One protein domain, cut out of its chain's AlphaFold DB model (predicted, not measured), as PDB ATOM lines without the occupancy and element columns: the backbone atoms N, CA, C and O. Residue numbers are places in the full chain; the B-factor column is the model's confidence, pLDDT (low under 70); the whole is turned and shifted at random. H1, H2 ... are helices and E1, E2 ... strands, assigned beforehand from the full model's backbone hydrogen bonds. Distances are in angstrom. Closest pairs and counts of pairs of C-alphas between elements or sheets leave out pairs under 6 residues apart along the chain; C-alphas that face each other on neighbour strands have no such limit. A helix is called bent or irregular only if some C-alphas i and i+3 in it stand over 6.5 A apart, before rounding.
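What this domain is: This is residues 5 to 119 of the 121 residues of an uncharacterized protein of Bacteroides sp. AF29-11 (UniProt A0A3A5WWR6). A three-stranded antiparallel sheet, E1, E2 and E3, makes a wall at one end of the domain; H1, H2 and H5 form a loose middle beside it, with H5 touching both of the others, and H3 and H4 make the opposite end. The sheet meets the helices where residues 44 to 48 of H1 and residues 60 to 62 of H2 graze it, and H4, the longest helix, leads back from the far end to H5. The printed part has 115 residues, with three named strands followed by five named helices, in the order E1 E2 E3 H1 H2 H3 H4 H5, and the class is mixed, helices and strands. The whole is only just loose, close to compact, with a radius of gyration of the C-alphas of 16.2 A and spans of 45 by 33 by 21 A.

How they stand to each other: E1, residues 5 to 12, E2, residues 17 to 25, and E3, residues 32 to 38, form a meander, each strand the antiparallel neighbour of the one before. E1 and E2 are a hairpin, with N 8 and O 21 2.8 A apart, within hydrogen-bond range. E2 and E3 are a hairpin too, with N 20 and O 35 at 2.8 A. H1, residues 42 to 53, only grazes the sheet with residues 44 to 48. H2, residues 60 to 72, only grazes it with residues 60 to 62; the closest C-alphas of E1 and H2, those of Met 9 and Lys 61, are 5.9 A apart. H3, residues 78 to 84, and H4, residues 89 to 105, are close but not clearly touching, with their closest C-alphas, Glu 84 and Ile 95, 7.5 A apart. H5, residues 107 to 118, touches H2 at a steep tilt of 48 degrees, opposite ways, and the closest C-alphas are those of Ala 65 and Leu 117, 5.2 A. H5 also touches H1, with residues 107 to 111 alone against residues 42 to 46 alone; they are only just about perpendicular at 71 degrees, and the C-alphas of Phe 46 and Val 111 are 5.9 A apart. H1 and H4 are near each other, and H2 and H4 are apart. Every O i to N i+4 pair is within hydrogen-bond range in H1, H4 and H5, against 7 of 9 in H2 and 1 of 3 in H3, where 2 of 4 O i to N i+3 pairs are within range.

Where its parts are: E1 begins at C-alpha 5, (177.025, 213.557, 287.502), and is 21.9 A long; E2 is 25.4 A and E3 20.0 A. H2, 18.6 A, is irregular, with C-alphas 61 and 64 8.3 A apart, and so is H3, with C-alphas 80 and 83 7.6 A apart. H4, 24.3 A, begins at (199.156, 208.697, 315.934), and H5 ends at C-alpha 118, (191.243, 195.896, 282.673).

The domain as a whole: The two C-alphas farthest apart, those of Lys 14 and Ser 88, are 47.0 A apart. The printed part has no cut and no long link. Its mean pLDDT is 90.5, and residues 25 to 31 are under 70.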
ATOM      1  N   ILE A   5     175.709 213.445 288.136       73.69
ATOM      2  CA  ILE A   5     177.025 213.557 287.502       73.69
ATOM      3  C   ILE A   5     177.226 212.325 286.615       73.69
ATOM      4  O   ILE A   5     177.259 211.189 287.100       73.69
ATOM      5  N   ILE A   6     177.346 212.549 285.308       74.94
ATOM      6  CA  ILE A   6     177.723 211.531 284.332       74.94
ATOM      7  C   ILE A   6     179.245 211.523 284.238       74.94
ATOM      8  O   ILE A   6     179.847 212.471 283.743       74.94
ATOM      9  N   THR A   7     179.863 210.428 284.674       82.06
ATOM     10  CA  THR A   7     181.308 210.219 284.544       82.06
ATOM     11  C   THR A   7     181.584 209.226 283.422       82.06
ATOM     12  O   THR A   7     181.109 208.090 283.475       82.06
ATOM     13  N   ARG A   8     182.382 209.616 282.426       88.00
ATOM     14  CA  ARG A   8     182.927 208.712 281.402       88.00
ATOM     15  C   ARG A   8     184.429 208.616 281.593       88.00
ATOM     16  O   ARG A   8     185.099 209.631 281.718       88.00
ATOM     17  N   MET A   9     184.953 207.398 281.598       92.88
ATOM     18  CA  MET A   9     186.391 207.161 281.677       92.88
ATOM     19  C   MET A   9     186.868 206.391 280.454       92.88
ATOM     20  O   MET A   9     186.143 205.539 279.935       92.88
ATOM     21  N   ALA A  10     188.088 206.653 280.006       92.75
ATOM     22  CA  ALA A  10     188.731 205.932 278.921       92.75
ATOM     23  C   ALA A  10     190.222 205.732 279.208       92.75
ATOM     24  O   ALA A  10     190.826 206.499 279.944       92.75
ATOM     25  N   TYR A  11     190.801 204.683 278.622       93.38
ATOM     26  CA  TYR A  11     192.252 204.563 278.517       93.38
ATOM     27  C   TYR A  11     192.588 204.865 277.066       93.38
ATOM     28  O   TYR A  11     192.067 204.205 276.164       93.38
ATOM     29  N   ASN A  12     193.401 205.888 276.855       93.19
ATOM     30  CA  ASN A  12     193.871 206.284 275.544       93.19
ATOM     31  C   ASN A  12     195.199 205.577 275.274       93.19
ATOM     32  O   ASN A  12     196.230 205.935 275.837       93.19
ATOM     33  N   ALA A  13     195.181 204.568 274.402       90.69
ATOM     34  CA  ALA A  13     196.373 203.781 274.087       90.69
ATOM     35  C   ALA A  13     197.469 204.596 273.374       90.69
ATOM     36  O   ALA A  13     198.644 204.247 273.483       90.69
ATOM     37  N   LYS A  14     197.104 205.681 272.671       92.38
ATOM     38  CA  LYS A  14     198.043 206.544 271.938       92.38
ATOM     39  C   LYS A  14     198.808 207.468 272.881       92.38
ATOM     40  O   LYS A  14     200.021 207.587 272.759       92.38
ATOM     41  N   THR A  15     198.112 208.123 273.809       92.44
ATOM     42  CA  THR A  15     198.738 209.041 274.781       92.44
ATOM     43  C   THR A  15     199.167 208.341 276.069       92.44
ATOM     44  O   THR A  15     199.919 208.925 276.850       92.44
ATOM     45  N   LYS A  16     198.729 207.088 276.267       93.25
ATOM     46  CA  LYS A  16     198.891 206.287 277.489       93.25
ATOM     47  C   LYS A  16     198.354 207.039 278.711       93.25
ATOM     48  O   LYS A  16     199.022 207.143 279.737       93.25
ATOM     49  N   GLN A  17     197.147 207.580 278.569       94.88
ATOM     50  CA  GLN A  17     196.460 208.361 279.599       94.88
ATOM     51  C   GLN A  17     195.137 207.723 280.005       94.88
ATOM     52  O   GLN A  17     194.460 207.080 279.200       94.88
ATOM     53  N   ILE A  18     194.750 207.957 281.253       93.12
ATOM     54  CA  ILE A  18     193.397 207.719 281.741       93.12
ATOM     55  C   ILE A  18     192.646 209.037 281.675       93.12
ATOM     56  O   ILE A  18     192.916 209.967 282.429       93.12
ATOM     57  N   GLU A  19     191.699 209.100 280.755       93.00
ATOM     58  CA  GLU A  19     190.861 210.265 280.518       93.00
ATOM     59  C   GLU A  19     189.563 210.114 281.305       93.00
ATOM     60  O   GLU A  19     188.914 209.071 281.240       93.00
ATOM     61  N   THR A  20     189.176 211.146 282.048       90.69
ATOM     62  CA  THR A  20     187.950 211.189 282.843       90.69
ATOM     63  C   THR A  20     187.181 212.453 282.499       90.69
ATOM     64  O   THR A  20     187.645 213.561 282.743       90.69
ATOM     65  N   TRP A  21     185.986 212.267 281.955       89.31
ATOM     66  CA  TRP A  21     185.024 213.313 281.641       89.31
ATOM     67  C   TRP A  21     183.918 213.279 282.685       89.31
ATOM     68  O   TRP A  21     183.302 212.229 282.886       89.31
ATOM     69  N   GLN A  22     183.654 214.401 283.340       84.75
ATOM     70  CA  GLN A  22     182.540 214.554 284.269       84.75
ATOM     71  C   GLN A  22     181.610 215.638 283.747       84.75
ATOM     72  O   GLN A  22     182.039 216.767 283.538       84.75
ATOM     73  N   HIS A  23     180.348 215.276 283.539       81.06
ATOM     74  CA  HIS A  23     179.290 216.175 283.096       81.06
ATOM     75  C   HIS A  23     178.206 216.254 284.171       81.06
ATOM     76  O   HIS A  23     177.643 215.226 284.558       81.06
ATOM     77  N   SER A  24     177.895 217.456 284.651       71.88
ATOM     78  CA  SER A  24     176.778 217.679 285.571       71.88
ATOM     79  C   SER A  24     175.480 217.927 284.794       71.88
ATOM     80  O   SER A  24     175.302 218.995 284.202       71.88
ATOM     81  N   ASN A  25     174.535 216.990 284.844       64.69
ATOM     82  CA  ASN A  25     173.179 217.247 284.367       64.69
ATOM     83  C   ASN A  25     172.429 218.128 285.386       64.69
ATOM     84  O   ASN A  25     172.453 217.862 286.589       64.69
ATOM     85  N   ASN A  26     171.711 219.140 284.889       61.94
ATOM     86  CA  ASN A  26     170.775 220.001 285.635       61.94
ATOM     87  C   ASN A  26     171.367 220.974 286.676       61.94
ATOM     88  O   ASN A  26     170.645 221.405 287.574       61.94
ATOM     89  N   VAL A  27     172.636 221.375 286.546       58.12
ATOM     90  CA  VAL A  27     173.212 222.484 287.332       58.12
ATOM     91  C   VAL A  27     173.696 223.588 286.401       58.12
ATOM     92  O   VAL A  27     174.338 223.319 285.387       58.12
ATOM     93  N   TRP A  28     173.348 224.827 286.745       50.66
ATOM     94  CA  TRP A  28     173.914 226.039 286.167       50.66
ATOM     95  C   TRP A  28     174.869 226.658 287.205       50.66
ATOM     96  O   TRP A  28     174.432 226.875 288.335       50.66
ATOM     97  N   PRO A  29     176.138 226.935 286.862       56.59
ATOM     98  CA  PRO A  29     176.758 226.705 285.559       56.59
ATOM     99  C   PRO A  29     176.974 225.210 285.279       56.59
ATOM    100  O   PRO A  29     177.329 224.445 286.177       56.59
ATOM    101  N   ARG A  30     176.791 224.803 284.014       62.47
ATOM    102  CA  ARG A  30     177.222 223.478 283.551       62.47
ATOM    103  C   ARG A  30     178.718 223.392 283.790       62.47
ATOM    104  O   ARG A  30     179.465 224.185 283.223       62.47
ATOM    105  N   THR A  31     179.141 222.490 284.660       66.38
ATOM    106  CA  THR A  31     180.560 222.317 284.951       66.38
ATOM    107  C   THR A  31     180.999 220.998 284.352       66.38
ATOM    108  O   THR A  31     180.747 219.926 284.903       66.38
ATOM    109  N   ASP A  32     181.603 221.111 283.173       77.94
ATOM    110  CA  ASP A  32     182.226 219.999 282.476       77.94
ATOM    111  C   ASP A  32     183.695 219.969 282.864       77.94
ATOM    112  O   ASP A  32     184.442 220.907 282.584       77.94
ATOM    113  N   TYR A  33     184.103 218.896 283.533       83.12
ATOM    114  CA  TYR A  33     185.488 218.703 283.929       83.12
ATOM    115  C   TYR A  33     186.125 217.596 283.101       83.12
ATOM    116  O   TYR A  33     185.560 216.510 282.935       83.12
ATOM    117  N   TYR A  34     187.331 217.878 282.621       87.44
ATOM    118  CA  TYR A  34     188.198 216.912 281.972       87.44
ATOM    119  C   TYR A  34     189.472 216.742 282.789       87.44
ATOM    120  O   TYR A  34     190.162 217.715 283.091       87.44
ATOM    121  N   TYR A  35     189.789 215.492 283.106       88.38
ATOM    122  CA  TYR A  35     191.030 215.109 283.760       88.38
ATOM    123  C   TYR A  35     191.736 214.058 282.913       88.38
ATOM    124  O   TYR A  35     191.112 213.087 282.482       88.38
ATOM    125  N   ALA A  36     193.039 214.222 282.715       91.88
ATOM    126  CA  ALA A  36     193.894 213.223 282.095       91.88
ATOM    127  C   ALA A  36     195.022 212.870 283.063       91.88
ATOM    128  O   ALA A  36     195.743 213.751 283.525       91.88
ATOM    129  N   LEU A  37     195.159 211.583 283.371       93.50
ATOM    130  CA  LEU A  37     196.246 211.063 284.191       93.50
ATOM    131  C   LEU A  37     197.197 210.263 283.303       93.50
ATOM    132  O   LEU A  37     196.794 209.260 282.715       93.50
ATOM    133  N   ASP A  38     198.449 210.701 283.194       94.25
ATOM    134  CA  ASP A  38     199.487 209.947 282.487       94.25
ATOM    135  C   ASP A  38     199.776 208.632 283.214       94.25
ATOM    136  O   ASP A  38     200.098 208.635 284.398       94.25
ATOM    137  N   VAL A  39     199.700 207.515 282.488       94.19
ATOM    138  CA  VAL A  39     199.982 206.149 282.967       94.19
ATOM    139  C   VAL A  39     200.953 205.428 282.025       94.19
ATOM    140  O   VAL A  39     200.795 204.253 281.698       94.19
ATOM    141  N   ARG A  40     201.967 206.161 281.548       94.31
ATOM    142  CA  ARG A  40     202.981 205.668 280.597       94.31
ATOM    143  C   ARG A  40     203.884 204.604 281.202       94.31
ATOM    144  O   ARG A  40     204.370 203.735 280.487       94.31
ATOM    145  N   THR A  41     204.131 204.713 282.500       94.94
ATOM    146  CA  THR A  41     204.999 203.812 283.257       94.94
ATOM    147  C   THR A  41     204.191 202.991 284.251       94.94
ATOM    148  O   THR A  41     203.107 203.398 284.676       94.94
ATOM    149  N   ASP A  42     204.749 201.860 284.674       94.38
ATOM    150  CA  ASP A  42     204.127 201.028 285.706       94.38
ATOM    151  C   ASP A  42     204.052 201.752 287.056       94.38
ATOM    152  O   ASP A  42     203.072 201.585 287.772       94.38
ATOM    153  N   GLU A  43     204.993 202.652 287.360       95.69
ATOM    154  CA  GLU A  43     204.916 203.518 288.546       95.69
ATOM    155  C   GLU A  43     203.689 204.439 288.497       95.69
ATOM    156  O   GLU A  43     202.964 204.582 289.480       95.69
ATOM    157  N   GLN A  44     203.414 205.041 287.337       95.94
ATOM    158  CA  GLN A  44     202.245 205.900 287.163       95.94
ATOM    159  C   GLN A  44     200.933 205.105 287.169       95.94
ATOM    160  O   GLN A  44     199.950 205.547 287.763       95.94
ATOM    161  N   MET A  45     200.914 203.923 286.546       96.50
ATOM    162  CA  MET A  45     199.759 203.023 286.598       96.50
ATOM    163  C   MET A  45     199.487 202.555 288.032       96.50
ATOM    164  O   MET A  45     198.338 202.529 288.469       96.50
ATOM    165  N   PHE A  46     200.534 202.237 288.793       97.06
ATOM    166  CA  PHE A  46     200.412 201.918 290.209       97.06
ATOM    167  C   PHE A  46     199.860 203.105 291.002       97.06
ATOM    168  O   PHE A  46     198.913 202.934 291.762       97.06
ATOM    169  N   GLY A  47     200.366 204.317 290.752       96.38
ATOM    170  CA  GLY A  47     199.832 205.544 291.346       96.38
ATOM    171  C   GLY A  47     198.336 205.727 291.076       96.38
ATOM    172  O   GLY A  47     197.580 206.027 291.997       96.38
ATOM    173  N   PHE A  48     197.878 205.465 289.849       95.50
ATOM    174  CA  PHE A  48     196.449 205.453 289.525       95.50
ATOM    175  C   PHE A  48     195.663 204.430 290.361       95.50
ATOM    176  O   PHE A  48     194.628 204.774 290.932       95.50
ATOM    177  N   ILE A  49     196.153 203.190 290.464       96.56
ATOM    178  CA  ILE A  49     195.516 202.135 291.267       96.56
ATOM    179  C   ILE A  49     195.417 202.563 292.736       96.56
ATOM    180  O   ILE A  49     194.356 202.418 293.343       96.56
ATOM    181  N   THR A  50     196.485 203.139 293.296       95.56
ATOM    182  CA  THR A  50     196.501 203.654 294.672       95.56
ATOM    183  C   THR A  50     195.500 204.792 294.865       95.56
ATOM    184  O   THR A  50     194.758 204.772 295.842       95.56
ATOM    185  N   LEU A  51     195.405 205.742 293.929       94.69
ATOM    186  CA  LEU A  51     194.424 206.833 294.010       94.69
ATOM    187  C   LEU A  51     192.981 206.312 294.029       94.69
ATOM    188  O   LEU A  51     192.139 206.851 294.745       94.69
ATOM    189  N   VAL A  52     192.684 205.258 293.263       94.38
ATOM    190  CA  VAL A  52     191.364 204.613 293.297       94.38
ATOM    191  C   VAL A  52     191.143 203.886 294.626       94.38
ATOM    192  O   VAL A  52     190.056 203.990 295.190       94.38
ATOM    193  N   ALA A  53     192.158 203.199 295.157       93.38
ATOM    194  CA  ALA A  53     192.075 202.499 296.442       93.38
ATOM    195  C   ALA A  53     191.855 203.456 297.629       93.38
ATOM    196  O   ALA A  53     191.105 203.145 298.551       93.38
ATOM    197  N   GLU A  54     192.463 204.645 297.584       91.69
ATOM    198  CA  GLU A  54     192.288 205.714 298.576       91.69
ATOM    199  C   GLU A  54     190.965 206.492 298.394       91.69
ATOM    200  O   GLU A  54     190.638 207.358 299.203       91.69
ATOM    201  N   GLY A  55     190.194 206.209 297.336       90.12
ATOM    202  CA  GLY A  55     188.964 206.937 297.000       90.12
ATOM    203  C   GLY A  55     189.200 208.347 296.440       90.12
ATOM    204  O   GLY A  55     188.244 209.095 296.239       90.12
ATOM    205  N   ALA A  56     190.456 208.705 296.157       89.81
ATOM    206  CA  ALA A  56     190.861 209.993 295.598       89.81
ATOM    207  C   ALA A  56     190.627 210.092 294.079       89.81
ATOM    208  O   ALA A  56     190.650 211.189 293.520       89.81
ATOM    209  N   TRP A  57     190.383 208.966 293.397       88.94
ATOM    210  CA  TRP A  57     190.069 208.931 291.969       88.94
ATOM    211  C   TRP A  57     188.929 207.962 291.640       88.94
ATOM    212  O   TRP A  57     188.668 206.992 292.348       88.94
ATOM    213  N   GLN A  58     188.225 208.219 290.535       86.50
ATOM    214  CA  GLN A  58     187.106 207.385 290.093       86.50
ATOM    215  C   GLN A  58     187.599 206.068 289.475       86.50
ATOM    216  O   GLN A  58     188.464 206.069 288.612       86.50
ATOM    217  N   GLY A  59     186.998 204.939 289.852       87.75
ATOM    218  CA  GLY A  59     187.311 203.620 289.280       87.75
ATOM    219  C   GLY A  59     186.234 203.043 288.354       87.75
ATOM    220  O   GLY A  59     186.361 201.899 287.931       87.75
ATOM    221  N   ARG A  60     185.155 203.791 288.051       87.81
ATOM    222  CA  ARG A  60     183.889 203.232 287.514       87.81
ATOM    223  C   ARG A  60     184.052 202.352 286.272       87.81
ATOM    224  O   ARG A  60     183.440 201.292 286.209       87.81
ATOM    225  N   LYS A  61     184.868 202.758 285.290       91.81
ATOM    226  CA  LYS A  61     185.066 201.964 284.060       91.81
ATOM    227  C   LYS A  61     185.603 200.561 284.350       91.81
ATOM    228  O   LYS A  61     185.227 199.613 283.670       91.81
ATOM    229  N   TRP A  62     186.467 200.440 285.350       95.38
ATOM    230  CA  TRP A  62     187.143 199.200 285.709       95.38
ATOM    231  C   TRP A  62     186.697 198.693 287.081       95.38
ATOM    232  O   TRP A  62     187.451 197.997 287.748       95.38
ATOM    233  N   GLU A  63     185.469 199.009 287.510       94.31
ATOM    234  CA  GLU A  63     184.976 198.686 288.856       94.31
ATOM    235  C   GLU A  63     185.131 197.196 289.189       94.31
ATOM    236  O   GLU A  63     185.597 196.849 290.271       94.31
ATOM    237  N   LYS A  64     184.794 196.303 288.247       95.94
ATOM    238  CA  LYS A  64     184.973 194.854 288.430       95.94
ATOM    239  C   LYS A  64     186.446 194.469 288.588       95.94
ATOM    240  O   LYS A  64     186.762 193.691 289.479       95.94
ATOM    241  N   ALA A  65     187.330 195.037 287.766       96.69
ATOM    242  CA  ALA A  65     188.765 194.784 287.855       96.69
ATOM    243  C   ALA A  65     189.329 195.269 289.196       96.69
ATOM    244  O   ALA A  65     190.071 194.534 289.834       96.69
ATOM    245  N   PHE A  66     188.922 196.453 289.664       96.50
ATOM    246  CA  PHE A  66     189.324 196.971 290.970       96.50
ATOM    247  C   PHE A  66     188.803 196.126 292.127       96.50
ATOM    248  O   PHE A  66     189.571 195.824 293.030       96.50
ATOM    249  N   LYS A  67     187.537 195.689 292.091       95.38
ATOM    250  CA  LYS A  67     186.993 194.785 293.117       95.38
ATOM    251  C   LYS A  67     187.808 193.499 293.215       95.38
ATOM    252  O   LYS A  67     188.185 193.115 294.313       95.38
ATOM    253  N   THR A  68     188.121 192.868 292.083       97.31
ATOM    254  CA  THR A  68     188.976 191.672 292.063       97.31
ATOM    255  C   THR A  68     190.381 191.981 292.579       97.31
ATOM    256  O   THR A  68     190.855 191.300 293.482       97.31
ATOM    257  N   LEU A  69     191.019 193.036 292.065       97.31
ATOM    258  CA  LEU A  69     192.380 193.421 292.442       97.31
ATOM    259  C   LEU A  69     192.497 193.715 293.943       97.31
ATOM    260  O   LEU A  69     193.438 193.274 294.585       97.31
ATOM    261  N   PHE A  70     191.535 194.425 294.525       95.69
ATOM    262  CA  PHE A  70     191.542 194.779 295.945       95.69
ATOM    263  C   PHE A  70     191.230 193.602 296.873       95.69
ATOM    264  O   PHE A  70     191.664 193.612 298.022       95.69
ATOM    265  N   CYS A  71     190.530 192.576 296.383       95.62
ATOM    266  CA  CYS A  71     190.424 191.302 297.095       95.62
ATOM    267  C   CYS A  71     191.742 190.512 297.056       95.62
ATOM    268  O   CYS A  71     192.089 189.870 298.043       95.62
ATOM    269  N   GLU A  72     192.464 190.544 295.931       96.75
ATOM    270  CA  GLU A  72     193.747 189.840 295.757       96.75
ATOM    271  C   GLU A  72     194.903 190.531 296.503       96.75
ATOM    272  O   GLU A  72     195.784 189.856 297.036       96.75
ATOM    273  N   TYR A  73     194.874 191.864 296.584       96.31
ATOM    274  CA  TYR A  73     195.906 192.705 297.200       96.31
ATOM    275  C   TYR A  73     195.298 193.610 298.286       96.31
ATOM    276  O   TYR A  73     195.158 194.826 298.085       96.31
ATOM    277  N   PRO A  74     194.909 193.047 299.447       94.31
ATOM    278  CA  PRO A  74     194.247 193.792 300.517       94.31
ATOM    279  C   PRO A  74     195.097 194.939 301.079       94.31
ATOM    280  O   PRO A  74     194.545 195.915 301.582       94.31
ATOM    281  N   GLU A  75     196.423 194.877 300.962       93.56
ATOM    282  CA  GLU A  75     197.353 195.928 301.388       93.56
ATOM    283  C   GLU A  75     197.130 197.289 300.709       93.56
ATOM    284  O   GLU A  75     197.526 198.316 301.263       93.56
ATOM    285  N   LEU A  76     196.470 197.317 299.545       91.94
ATOM    286  CA  LEU A  76     196.080 198.556 298.866       91.94
ATOM    287  C   LEU A  76     194.918 199.269 299.566       91.94
ATOM    288  O   LEU A  76     194.785 200.486 299.448       91.94
ATOM    289  N   VAL A  77     194.068 198.530 300.282       91.88
ATOM    290  CA  VAL A  77     192.803 199.038 300.819       91.88
ATOM    291  C   VAL A  77     192.906 199.232 302.321       91.88
ATOM    292  O   VAL A  77     193.085 198.277 303.069       91.88
ATOM    293  N   MET A  78     192.717 200.472 302.781       87.12
ATOM    294  CA  MET A  78     192.811 200.808 304.207       87.12
ATOM    295  C   MET A  78     191.864 199.988 305.088       87.12
ATOM    296  O   MET A  78     192.229 199.627 306.205       87.12
ATOM    297  N   ASP A  79     190.668 199.669 304.596       87.81
ATOM    298  CA  ASP A  79     189.685 198.894 305.355       87.81
ATOM    299  C   ASP A  79     190.187 197.495 305.745       87.81
ATOM    300  O   ASP A  79     189.777 196.984 306.786       87.81
ATOM    301  N   SER A  80     191.125 196.904 304.991       89.06
ATOM    302  CA  SER A  80     191.666 195.572 305.299       89.06
ATOM    303  C   SER A  80     192.481 195.545 306.596       89.06
ATOM    304  O   SER A  80     192.427 194.572 307.345       89.06
ATOM    305  N   TYR A  81     193.180 196.638 306.907       90.19
ATOM    306  CA  TYR A  81     194.038 196.772 308.087       90.19
ATOM    307  C   TYR A  81     193.533 197.813 309.086       90.19
ATOM    308  O   TYR A  81     194.201 198.131 310.068       90.19
ATOM    309  N   LYS A  82     192.321 198.336 308.880       91.44
ATOM    310  CA  LYS A  82     191.708 199.342 309.754       91.44
ATOM    311  C   LYS A  82     191.563 198.874 311.200       91.44
ATOM    312  O   LYS A  82     191.631 199.692 312.110       91.44
ATOM    313  N   HIS A  83     191.408 197.569 311.415       91.38
ATOM    314  CA  HIS A  83     191.364 196.967 312.746       91.38
ATOM    315  C   HIS A  83     192.672 197.166 313.539       91.38
ATOM    316  O   HIS A  83     192.637 197.175 314.766       91.38
ATOM    317  N   GLU A  84     193.806 197.391 312.864       91.25
ATOM    318  CA  GLU A  84     195.080 197.723 313.511       91.25
ATOM    319  C   GLU A  84     195.197 199.220 313.872       91.25
ATOM    320  O   GLU A  84     196.050 199.584 314.681       91.25
ATOM    321  N   LEU A  85     194.344 200.093 313.310       87.69
ATOM    322  CA  LEU A  85     194.473 201.562 313.347       87.69
ATOM    323  C   LEU A  85     193.868 202.253 314.587       87.69
ATOM    324  O   LEU A  85     193.482 203.419 314.521       87.69
ATOM    325  N   ASN A  86     193.785 201.574 315.730       89.62
ATOM    326  CA  ASN A  86     193.243 202.147 316.972       89.62
ATOM    327  C   ASN A  86     194.333 202.430 318.018       89.62
ATOM    328  O   ASN A  86     194.160 202.176 319.209       89.62
ATOM    329  N   LYS A  87     195.494 202.882 317.544       90.50
ATOM    330  CA  LYS A  87     196.690 203.124 318.354       90.50
ATOM    331  C   LYS A  87     197.044 204.611 318.393       90.50
ATOM    332  O   LYS A  87     196.278 205.450 317.911       90.50
ATOM    333  N   SER A  88     198.198 204.949 318.967       94.19
ATOM    334  CA  SER A  88     198.718 206.317 318.910       94.19
ATOM    335  C   SER A  88     198.882 206.796 317.459       94.19
ATOM    336  O   SER A  88     198.956 206.002 316.516       94.19
ATOM    337  N   TYR A  89     198.946 208.116 317.263       92.81
ATOM    338  CA  TYR A  89     199.156 208.697 315.934       92.81
ATOM    339  C   TYR A  89     200.416 208.137 315.254       92.81
ATOM    340  O   TYR A  89     200.360 207.741 314.090       92.81
ATOM    341  N   GLU A  90     201.522 208.034 315.996       94.88
ATOM    342  CA  GLU A  90     202.801 207.521 315.495       94.88
ATOM    343  C   GLU A  90     202.705 206.053 315.065       94.88
ATOM    344  O   GLU A  90     203.148 205.696 313.970       94.88
ATOM    345  N   GLU A  91     202.053 205.210 315.868       94.31
ATOM    346  CA  GLU A  91     201.834 203.802 315.533       94.31
ATOM    347  C   GLU A  91     200.923 203.643 314.312       94.31
ATOM    348  O   GLU A  91     201.218 202.852 313.416       94.31
ATOM    349  N   ASN A  92     199.852 204.432 314.217       94.06
ATOM    350  CA  ASN A  92     198.967 204.427 313.051       94.06
ATOM    351  C   ASN A  92     199.710 204.864 311.777       94.06
ATOM    352  O   ASN A  92     199.511 204.283 310.707       94.06
ATOM    353  N   CYS A  93     200.589 205.865 311.876       92.56
ATOM    354  CA  CYS A  93     201.464 206.279 310.781       92.56
ATOM    355  C   CYS A  93     202.428 205.161 310.365       92.56
ATOM    356  O   CYS A  93     202.598 204.927 309.166       92.56
ATOM    357  N   ALA A  94     203.016 204.446 311.328       95.38
ATOM    358  CA  ALA A  94     203.899 203.314 311.062       95.38
ATOM    359  C   ALA A  94     203.156 202.154 310.377       95.38
ATOM    360  O   ALA A  94     203.649 201.614 309.387       95.38
ATOM    361  N   ILE A  95     201.940 201.825 310.828       94.31
ATOM    362  CA  ILE A  95     201.085 200.800 310.207       94.31
ATOM    363  C   ILE A  95     200.765 201.180 308.760       94.31
ATOM    364  O   ILE A  95     201.003 200.396 307.843       94.31
ATOM    365  N   ARG A  96     200.292 202.409 308.518       92.44
ATOM    366  CA  ARG A  96     200.010 202.883 307.151       92.44
ATOM    367  C   ARG A  96     201.249 202.818 306.261       92.44
ATOM    368  O   ARG A  96     201.142 202.423 305.104       92.44
ATOM    369  N   ARG A  97     202.423 203.184 306.789       94.19
ATOM    370  CA  ARG A  97     203.692 203.098 306.059       94.19
ATOM    371  C   ARG A  97     204.033 201.651 305.698       94.19
ATOM    372  O   ARG A  97     204.295 201.394 304.531       94.19
ATOM    373  N   LYS A  98     203.925 200.716 306.648       96.00
ATOM    374  CA  LYS A  98     204.140 199.274 306.429       96.00
ATOM    375  C   LYS A  98     203.288 198.739 305.274       96.00
ATOM    376  O   LYS A  98     203.811 198.068 304.391       96.00
ATOM    377  N   TYR A  99     201.991 199.052 305.246       95.38
ATOM    378  CA  TYR A  99     201.106 198.595 304.167       95.38
ATOM    379  C   TYR A  99     201.400 199.277 302.826       95.38
ATOM    380  O   TYR A  99     201.396 198.609 301.793       95.38
ATOM    381  N   LYS A 100     201.740 200.574 302.826       93.62
ATOM    382  CA  LYS A 100     202.181 201.276 301.608       93.62
ATOM    383  C   LYS A 100     203.470 200.685 301.038       93.62
ATOM    384  O   LYS A 100     203.574 200.518 299.826       93.62
ATOM    385  N   GLU A 101     204.432 200.345 301.889       95.69
ATOM    386  CA  GLU A 101     205.680 199.689 301.487       95.69
ATOM    387  C   GLU A 101     205.430 198.273 300.957       95.69
ATOM    388  O   GLU A 101     205.980 197.921 299.916       95.69
ATOM    389  N   LEU A 102     204.542 197.503 301.594       96.19
ATOM    390  CA  LEU A 102     204.148 196.168 301.134       96.19
ATOM    391  C   LEU A 102     203.448 196.201 299.767       96.19
ATOM    392  O   LEU A 102     203.759 195.403 298.885       96.19
ATOM    393  N   ALA A 103     202.523 197.142 299.561       95.19
ATOM    394  CA  ALA A 103     201.891 197.326 298.258       95.19
ATOM    395  C   ALA A 103     202.931 197.726 297.201       95.19
ATOM    396  O   ALA A 103     202.925 197.211 296.084       95.19
ATOM    397  N   ARG A 104     203.877 198.603 297.565       95.31
ATOM    398  CA  ARG A 104     204.945 199.039 296.660       95.31
ATOM    399  C   ARG A 104     205.930 197.921 296.322       95.31
ATOM    400  O   ARG A 104     206.381 197.863 295.183       95.31
ATOM    401  N   SER A 105     206.235 197.009 297.248       96.81
ATOM    402  CA  SER A 105     207.110 195.864 296.956       96.81
ATOM    403  C   SER A 105     206.505 194.900 295.932       96.81
ATOM    404  O   SER A 105     207.244 194.190 295.264       96.81
ATOM    405  N   LYS A 106     205.174 194.899 295.779       96.50
ATOM    406  CA  LYS A 106     204.435 194.087 294.798       96.50
ATOM    407  C   LYS A 106     203.938 194.894 293.593       96.50
ATOM    408  O   LYS A 106     203.047 194.445 292.873       96.50
ATOM    409  N   ARG A 107     204.487 196.093 293.366       96.44
ATOM    410  CA  ARG A 107     204.034 197.029 292.323       96.44
ATOM    411  C   ARG A 107     203.857 196.352 290.964       96.44
ATOM    412  O   ARG A 107     202.800 196.492 290.355       96.44
ATOM    413  N   ASP A 108     204.877 195.637 290.498       96.31
ATOM    414  CA  ASP A 108     204.892 195.073 289.142       96.31
ATOM    415  C   ASP A 108     203.819 193.990 288.969       96.31
ATOM    416  O   ASP A 108     203.122 193.964 287.956       96.31
ATOM    417  N   GLU A 109     203.609 193.163 289.997       97.38
ATOM    418  CA  GLU A 109     202.545 192.155 290.027       97.38
ATOM    419  C   GLU A 109     201.158 192.805 289.996       97.38
ATOM    420  O   GLU A 109     200.321 192.445 289.167       97.38
ATOM    421  N   ILE A 110     200.932 193.808 290.850       97.62
ATOM    422  CA  ILE A 110     199.664 194.543 290.948       97.62
ATOM    423  C   ILE A 110     199.332 195.223 289.616       97.62
ATOM    424  O   ILE A 110     198.201 195.139 289.131       97.62
ATOM    425  N   VAL A 111     200.312 195.889 289.002       97.38
ATOM    426  CA  VAL A 111     200.126 196.592 287.729       97.38
ATOM    427  C   VAL A 111     199.851 195.610 286.597       97.38
ATOM    428  O   VAL A 111     198.912 195.825 285.826       97.38
ATOM    429  N   ALA A 112     200.623 194.525 286.499       97.12
ATOM    430  CA  ALA A 112     200.404 193.492 285.492       97.12
ATOM    431  C   ALA A 112     199.011 192.862 285.640       97.12
ATOM    432  O   ALA A 112     198.272 192.736 284.657       97.12
ATOM    433  N   ARG A 113     198.612 192.545 286.877       97.69
ATOM    434  CA  ARG A 113     197.302 191.972 287.179       97.69
ATOM    435  C   ARG A 113     196.168 192.932 286.847       97.69
ATOM    436  O   ARG A 113     195.191 192.527 286.215       97.69
ATOM    437  N   PHE A 114     196.300 194.210 287.191       97.25
ATOM    438  CA  PHE A 114     195.311 195.216 286.819       97.25
ATOM    439  C   PHE A 114     195.176 195.345 285.299       97.25
ATOM    440  O   PHE A 114     194.058 195.299 284.793       97.25
ATOM    441  N   LYS A 115     196.289 195.448 284.559       95.75
ATOM    442  CA  LYS A 115     196.273 195.519 283.088       95.75
ATOM    443  C   LYS A 115     195.560 194.315 282.468       95.75
ATOM    444  O   LYS A 115     194.720 194.503 281.586       95.75
ATOM    445  N   GLN A 116     195.820 193.111 282.985       96.69
ATOM    446  CA  GLN A 116     195.139 191.880 282.577       96.69
ATOM    447  C   GLN A 116     193.621 191.961 282.806       96.69
ATOM    448  O   GLN A 116     192.847 191.684 281.892       96.69
ATOM    449  N   LEU A 117     193.185 192.363 284.004       96.75
ATOM    450  CA  LEU A 117     191.763 192.472 284.355       96.75
ATOM    451  C   LEU A 117     191.048 193.604 283.598       96.75
ATOM    452  O   LEU A 117     189.863 193.501 283.284       96.75
ATOM    453  N   ALA A 118     191.761 194.695 283.319       93.38
ATOM    454  CA  ALA A 118     191.243 195.896 282.673       93.38
ATOM    455  C   ALA A 118     191.264 195.832 281.135       93.38
ATOM    456  O   ALA A 118     190.701 196.724 280.493       93.38
ATOM    457  N   GLY A 119     191.916 194.816 280.552       92.88
ATOM    458  CA  GLY A 119     192.122 194.693 279.108       92.88
ATOM    459  C   GLY A 119     193.002 195.810 278.534       92.88
ATOM    460  O   GLY A 119     192.738 196.299 277.437       92.88
TER     461      GLY A 119